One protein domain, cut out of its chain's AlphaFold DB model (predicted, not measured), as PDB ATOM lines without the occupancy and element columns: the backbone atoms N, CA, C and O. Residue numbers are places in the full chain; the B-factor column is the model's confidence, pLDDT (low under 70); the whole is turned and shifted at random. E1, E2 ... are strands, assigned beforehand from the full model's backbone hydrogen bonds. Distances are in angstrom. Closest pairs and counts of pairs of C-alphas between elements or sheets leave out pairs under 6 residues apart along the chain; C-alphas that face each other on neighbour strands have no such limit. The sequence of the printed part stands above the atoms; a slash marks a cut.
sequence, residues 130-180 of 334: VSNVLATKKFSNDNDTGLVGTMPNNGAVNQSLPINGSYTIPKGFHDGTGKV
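What this domain is: This is residues 130 to 180 of the 334 residues of an uncharacterized protein of Clostridium beijerinckii (UniProt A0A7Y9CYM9). With little regular structure, the printed part is a rod: a small hairpin of E1 and E2 makes one end, and a large loop, residues 156 to 180, makes the other. The loop folds back so that residues 173 to 174 pair with E3. The 51 residues have three named strands, E1, E2, E3, and no named helix; the class is all strand, with 9 residues in named elements. The whole is extended, with a radius of gyration of the C-alphas of 15.3 A and spans of 51 by 17 by 12 A.

Where its parts are: E1, residues 138 to 140, is 7.1 A long from C-alpha 138 at (-30.302, -30.434, -25.277). E2, residues 146 to 148, is 6.6 A long. E3, residues 153 to 155, is 5.6 A long and ends at (-32.350, -49.498, -24.134).

How they stand to each other: E1 and E2 are antiparallel at 133 degrees, a hairpin; N 139 and O 147 are within hydrogen-bond range at 2.9 A. E3 is apart from both and pairs with no named strand; its short pairing with residues 173 to 174 is parallel.

The domain as a whole: The C-alphas farthest apart, of Asp 144 and Ile 163, are 51.4 A apart. The printed part has no cut, and both links are tight. Residue 144 alone has pLDDT under 70.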
ATOM      1  N   VAL A 130     -33.246 -32.571 -34.388       94.25
ATOM      2  CA  VAL A 130     -33.892 -33.039 -33.150       94.25
ATOM      3  C   VAL A 130     -34.155 -34.546 -33.161       94.25
ATOM      4  O   VAL A 130     -34.159 -35.169 -32.102       94.25
ATOM      5  N   SER A 131     -34.338 -35.172 -34.325       96.00
ATOM      6  CA  SER A 131     -34.504 -36.627 -34.463       96.00
ATOM      7  C   SER A 131     -33.203 -37.434 -34.354       96.00
ATOM      8  O   SER A 131     -33.258 -38.658 -34.205       96.00
ATOM      9  N   ASN A 132     -32.039 -36.776 -34.395       95.06
ATOM     10  CA  ASN A 132     -30.721 -37.399 -34.235       95.06
ATOM     11  C   ASN A 132     -30.216 -37.380 -32.788       95.06
ATOM     12  O   ASN A 132     -29.284 -38.109 -32.454       95.06
ATOM     13  N   VAL A 133     -30.834 -36.578 -31.923       96.00
ATOM     14  CA  VAL A 133     -30.425 -36.416 -30.527       96.00
ATOM     15  C   VAL A 133     -31.413 -37.123 -29.607       96.00
ATOM     16  O   VAL A 133     -32.626 -37.050 -29.804       96.00
ATOM     17  N   LEU A 134     -30.888 -37.814 -28.590       97.38
ATOM     18  CA  LEU A 134     -31.679 -38.547 -27.602       97.38
ATOM     19  C   LEU A 134     -32.758 -37.655 -26.977       97.38
ATOM     20  O   LEU A 134     -32.490 -36.503 -26.623       97.38
ATOM     21  N   ALA A 135     -33.958 -38.209 -26.804       96.94
ATOM     22  CA  ALA A 135     -35.076 -37.533 -26.164       96.94
ATOM     23  C   ALA A 135     -34.635 -36.857 -24.860       96.94
ATOM     24  O   ALA A 135     -33.871 -37.439 -24.085       96.94
ATOM     25  N   THR A 136     -35.117 -35.635 -24.615       95.19
ATOM     26  CA  THR A 136     -34.791 -34.779 -23.449       95.19
ATOM     27  C   THR A 136     -33.377 -34.184 -23.413       95.19
ATOM     28  O   THR A 136     -33.127 -33.278 -22.613       95.19
ATOM     29  N   LYS A 137     -32.442 -34.625 -24.266       95.69
ATOM     30  CA  LYS A 137     -31.093 -34.044 -24.316       95.69
ATOM     31  C   LYS A 137     -31.107 -32.749 -25.115       95.69
ATOM     32  O   LYS A 137     -31.719 -32.683 -26.175       95.69
ATOM     33  N   LYS A 138     -30.439 -31.719 -24.593       92.94
ATOM     34  CA  LYS A 138     -30.302 -30.434 -25.277       92.94
ATOM     35  C   LYS A 138     -29.062 -30.410 -26.160       92.94
ATOM     36  O   LYS A 138     -28.018 -30.911 -25.753       92.94
ATOM     37  N   PHE A 139     -29.182 -29.784 -27.319       89.88
ATOM     38  CA  PHE A 139     -28.072 -29.455 -28.207       89.88
ATOM     39  C   PHE A 139     -28.337 -28.089 -28.855       89.88
ATOM     40  O   PHE A 139     -29.449 -27.570 -28.768       89.88
ATOM     41  N   SER A 140     -27.321 -27.494 -29.472       84.88
ATOM     42  CA  SER A 140     -27.445 -26.212 -30.173       84.88
ATOM     43  C   SER A 140     -27.059 -26.382 -31.634       84.88
ATOM     44  O   SER A 140     -26.189 -27.189 -31.959       84.88
ATOM     45  N   ASN A 141     -27.684 -25.589 -32.492       78.19
ATOM     46  CA  ASN A 141     -27.247 -25.332 -33.858       78.19
ATOM     47  C   ASN A 141     -26.744 -23.881 -33.970       78.19
ATOM     48  O   ASN A 141     -26.665 -23.163 -32.972       78.19
ATOM     49  N   ASP A 142     -26.461 -23.439 -35.189       71.88
ATOM     50  CA  ASP A 142     -25.994 -22.090 -35.524       71.88
ATOM     51  C   ASP A 142     -26.989 -20.953 -35.205       71.88
ATOM     52  O   ASP A 142     -26.653 -19.778 -35.354       71.88
ATOM     53  N   ASN A 143     -28.197 -21.269 -34.722       72.38
ATOM     54  CA  ASN A 143     -29.136 -20.277 -34.190       72.38
ATOM     55  C   ASN A 143     -28.893 -19.967 -32.698       72.38
ATOM     56  O   ASN A 143     -29.535 -19.060 -32.144       72.38
ATOM     57  N   ASP A 144     -28.005 -20.716 -32.032       68.44
ATOM     58  CA  ASP A 144     -27.777 -20.683 -30.580       68.44
ATOM     59  C   ASP A 144     -29.070 -20.822 -29.770       68.44
ATOM     60  O   ASP A 144     -29.264 -20.202 -28.720       68.44
ATOM     61  N   THR A 145     -30.008 -21.608 -30.286       70.62
ATOM     62  CA  THR A 145     -31.217 -21.989 -29.564       70.62
ATOM     63  C   THR A 145     -31.004 -23.373 -28.980       70.62
ATOM     64  O   THR A 145     -30.605 -24.282 -29.701       70.62
ATOM     65  N   GLY A 146     -31.282 -23.551 -27.688       81.12
ATOM     66  CA  GLY A 146     -31.275 -24.879 -27.082       81.12
ATOM     67  C   GLY A 146     -32.407 -25.725 -27.665       81.12
ATOM     68  O   GLY A 146     -33.559 -25.565 -27.265       81.12
ATOM     69  N   LEU A 147     -32.075 -26.613 -28.595       90.00
ATOM     70  CA  LEU A 147     -32.976 -27.602 -29.173       90.00
ATOM     71  C   LEU A 147     -33.022 -28.830 -28.268       90.00
ATOM     72  O   LEU A 147     -32.027 -29.182 -27.640       90.00
ATOM     73  N   VAL A 148     -34.178 -29.485 -28.187       94.75
ATOM     74  CA  VAL A 148     -34.353 -30.712 -27.401       94.75
ATOM     75  C   VAL A 148     -34.487 -31.884 -28.363       94.75
ATOM     76  O   VAL A 148     -35.326 -31.858 -29.259       94.75
ATOM     77  N   GLY A 149     -33.659 -32.905 -28.171       96.75
ATOM     78  CA  GLY A 149     -33.721 -34.146 -28.925       96.75
ATOM     79  C   GLY A 149     -35.050 -34.879 -28.744       96.75
ATOM     80  O   GLY A 149     -35.755 -34.709 -27.744       96.75
ATOM     81  N   THR A 150     -35.372 -35.727 -29.714       97.44
ATOM     82  CA  THR A 150     -36.622 -36.496 -29.825       97.44
ATOM     83  C   THR A 150     -36.384 -37.979 -30.114       97.44
ATOM     84  O   THR A 150     -37.342 -38.748 -30.148       97.44
ATOM     85  N   MET A 151     -35.131 -38.416 -30.297       98.12
ATOM     86  CA  MET A 151     -34.818 -39.818 -30.571       98.12
ATOM     87  C   MET A 151     -35.223 -40.702 -29.378       98.12
ATOM     88  O   MET A 151     -34.731 -40.476 -28.268       98.12
ATOM     89  N   PRO A 152     -36.075 -41.725 -29.576       97.94
ATOM     90  CA  PRO A 152     -36.454 -42.642 -28.506       97.94
ATOM     91  C   PRO A 152     -35.248 -43.392 -27.931       97.94
ATOM     92  O   PRO A 152     -34.326 -43.749 -28.665       97.94
ATOM     93  N   ASN A 153     -35.280 -43.665 -26.626       97.69
ATOM     94  CA  ASN A 153     -34.346 -44.579 -25.973       97.69
ATOM     95  C   ASN A 153     -34.999 -45.960 -25.847       97.69
ATOM     96  O   ASN A 153     -35.900 -46.131 -25.027       97.69
ATOM     97  N   ASN A 154     -34.548 -46.926 -26.645       97.38
ATOM     98  CA  ASN A 154     -35.054 -48.298 -26.627       97.38
ATOM     99  C   ASN A 154     -34.307 -49.192 -25.619       97.38
ATOM    100  O   ASN A 154     -34.765 -50.301 -25.347       97.38
ATOM    101  N   GLY A 155     -33.181 -48.727 -25.061       97.44
ATOM    102  CA  GLY A 155     -32.350 -49.498 -24.134       97.44
ATOM    103  C   GLY A 155     -31.909 -50.844 -24.714       97.44
ATOM    104  O   GLY A 155     -31.514 -50.929 -25.881       97.44
ATOM    105  N   ALA A 156     -31.983 -51.887 -23.886       97.56
ATOM    106  CA  ALA A 156     -31.677 -53.262 -24.242       97.56
ATOM    107  C   ALA A 156     -32.919 -53.963 -24.803       97.56
ATOM    108  O   ALA A 156     -33.812 -54.378 -24.061       97.56
ATOM    109  N   VAL A 157     -32.964 -54.148 -26.119       97.69
ATOM    110  CA  VAL A 157     -34.054 -54.881 -26.771       97.69
ATOM    111  C   VAL A 157     -33.705 -56.364 -26.872       97.69
ATOM    112  O   VAL A 157     -32.796 -56.746 -27.607       97.69
ATOM    113  N   ASN A 158     -34.440 -57.204 -26.140       97.00
ATOM    114  CA  ASN A 158     -34.306 -58.658 -26.195       97.00
ATOM    115  C   ASN A 158     -35.503 -59.286 -26.906       97.00
ATOM    116  O   ASN A 158     -36.644 -59.067 -26.505       97.00
ATOM    117  N   GLN A 159     -35.237 -60.098 -27.927       97.25
ATOM    118  CA  GLN A 159     -36.271 -60.766 -28.710       97.25
ATOM    119  C   GLN A 159     -35.935 -62.242 -28.900       97.25
ATOM    120  O   GLN A 159     -34.824 -62.578 -29.302       97.25
ATOM    121  N   SER A 160     -36.919 -63.115 -28.692       96.62
ATOM    122  CA  SER A 160     -36.847 -64.509 -29.135       96.62
ATOM    123  C   SER A 160     -37.647 -64.680 -30.423       96.62
ATOM    124  O   SER A 160     -38.806 -64.261 -30.493       96.62
ATOM    125  N   LEU A 161     -37.027 -65.241 -31.458       96.00
ATOM    126  CA  LEU A 161     -37.660 -65.483 -32.749       96.00
ATOM    127  C   LEU A 161     -38.104 -66.943 -32.886       96.00
ATOM    128  O   LEU A 161     -37.299 -67.842 -32.631       96.00
ATOM    129  N   PRO A 162     -39.332 -67.205 -33.375       91.25
ATOM    130  CA  PRO A 162     -39.689 -68.531 -33.860       91.25
ATOM    131  C   PRO A 162     -38.917 -68.855 -35.148       91.25
ATOM    132  O   PRO A 162     -38.352 -67.965 -35.789       91.25
ATOM    133  N   ILE A 163     -38.909 -70.130 -35.550       89.88
ATOM    134  CA  ILE A 163     -38.349 -70.561 -36.841       89.88
ATOM    135  C   ILE A 163     -39.065 -69.800 -37.964       89.88
ATOM    136  O   ILE A 163     -40.293 -69.746 -37.989       89.88
ATOM    137  N   ASN A 164     -38.291 -69.201 -38.873       89.06
ATOM    138  CA  ASN A 164     -38.770 -68.309 -39.942       89.06
ATOM    139  C   ASN A 164     -39.493 -67.035 -39.456       89.06
ATOM    140  O   ASN A 164     -40.153 -66.362 -40.246       89.06
ATOM    141  N   GLY A 165     -39.377 -66.686 -38.174       92.44
ATOM    142  CA  GLY A 165     -39.884 -65.428 -37.641       92.44
ATOM    143  C   GLY A 165     -39.038 -64.230 -38.071       92.44
ATOM    144  O   GLY A 165     -37.833 -64.343 -38.288       92.44
ATOM    145  N   SER A 166     -39.668 -63.060 -38.124       95.50
ATOM    146  CA  SER A 166     -39.004 -61.776 -38.353       95.50
ATOM    147  C   SER A 166     -39.264 -60.823 -37.193       95.50
ATOM    148  O   SER A 166     -40.349 -60.831 -36.613       95.50
ATOM    149  N   TYR A 167     -38.295 -59.959 -36.898       96.88
ATOM    150  CA  TYR A 167     -38.436 -58.898 -35.908       96.88
ATOM    151  C   TYR A 167     -37.995 -57.565 -36.505       96.88
ATOM    152  O   TYR A 167     -36.865 -57.432 -36.977       96.88
ATOM    153  N   THR A 168     -38.886 -56.575 -36.486       97.19
ATOM    154  CA  THR A 168     -38.553 -55.205 -36.873       97.19
ATOM    155  C   THR A 168     -37.920 -54.498 -35.685       97.19
ATOM    156  O   THR A 168     -38.574 -54.259 -34.673       97.19
ATOM    157  N   ILE A 169     -36.647 -54.138 -35.820       96.88
ATOM    158  CA  ILE A 169     -35.930 -53.381 -34.796       96.88
ATOM    159  C   ILE A 169     -36.487 -51.947 -34.768       96.88
ATOM    160  O   ILE A 169     -36.483 -51.281 -35.810       96.88
ATOM    161  N   PRO A 170     -36.962 -51.442 -33.614       95.94
ATOM    162  CA  PRO A 170     -37.494 -50.089 -33.530       95.94
ATOM    163  C   PRO A 170     -36.389 -49.051 -33.767       95.94
ATOM    164  O   PRO A 170     -35.265 -49.187 -33.274       95.94
ATOM    165  N   LYS A 171     -36.716 -47.982 -34.501       96.38
ATOM    166  CA  LYS A 171     -35.831 -46.820 -34.664       96.38
ATOM    167  C   LYS A 171     -35.596 -46.160 -33.299       96.38
ATOM    168  O   LYS A 171     -36.528 -46.016 -32.513       96.38
ATOM    169  N   GLY A 172     -34.367 -45.737 -33.031       96.81
ATOM    170  CA  GLY A 172     -33.988 -45.064 -31.789       96.81
ATOM    171  C   GLY A 172     -32.609 -45.496 -31.310       96.81
ATOM    172  O   GLY A 172     -31.912 -46.246 -31.994       96.81
ATOM    173  N   PHE A 173     -32.228 -45.021 -30.132       97.31
ATOM    174  CA  PHE A 173     -31.001 -45.426 -29.463       97.31
ATOM    175  C   PHE A 173     -31.182 -46.805 -28.817       97.31
ATOM    176  O   PHE A 173     -32.157 -47.026 -28.103       97.31
ATOM    177  N   HIS A 174     -30.227 -47.703 -29.044       97.56
ATOM    178  CA  HIS A 174     -30.115 -48.997 -28.368       97.56
ATOM    179  C   HIS A 174     -28.805 -49.014 -27.590       97.56
ATOM    180  O   HIS A 174     -27.791 -48.524 -28.086       97.56
ATOM    181  N   ASP A 175     -28.805 -49.592 -26.394       96.62
ATOM    182  CA  ASP A 175     -27.632 -49.565 -25.503       96.62
ATOM    183  C   ASP A 175     -26.552 -50.611 -25.843       96.62
ATOM    184  O   ASP A 175     -25.542 -50.715 -25.151       96.62
ATOM    185  N   GLY A 176     -26.757 -51.388 -26.912       96.88
ATOM    186  CA  GLY A 176     -25.828 -52.417 -27.382       96.88
ATOM    187  C   GLY A 176     -25.833 -53.713 -26.564       96.88
ATOM    188  O   GLY A 176     -25.074 -54.623 -26.887       96.88
ATOM    189  N   THR A 177     -26.679 -53.831 -25.537       97.50
ATOM    190  CA  THR A 177     -26.759 -55.035 -24.686       97.50
ATOM    191  C   THR A 177     -27.937 -55.955 -25.025       97.50
ATOM    192  O   THR A 177     -27.988 -57.096 -24.559       97.50
ATOM    193  N   GLY A 178     -28.860 -55.484 -25.868       97.19
ATOM    194  CA  GLY A 178     -29.966 -56.276 -26.404       97.19
ATOM    195  C   GLY A 178     -29.510 -57.452 -27.276       97.19
ATOM    196  O   GLY A 178     -28.442 -57.420 -27.893       97.19
ATOM    197  N   LYS A 179     -30.325 -58.508 -27.336       97.06
ATOM    198  CA  LYS A 179     -30.055 -59.723 -28.117       97.06
ATOM    199  C   LYS A 179     -31.288 -60.202 -28.866       97.06
ATOM    200  O   LYS A 179     -32.384 -60.259 -28.318       97.06
ATOM    201  N   VAL A 180     -31.076 -60.666 -30.094       97.00
ATOM    202  CA  VAL A 180     -32.056 -61.483 -30.814       97.00
ATOM    203  C   VAL A 180     -31.601 -62.933 -30.732       97.00
ATOM    204  O   VAL A 180     -30.509 -63.270 -31.187       97.00
TER     205      VAL A 180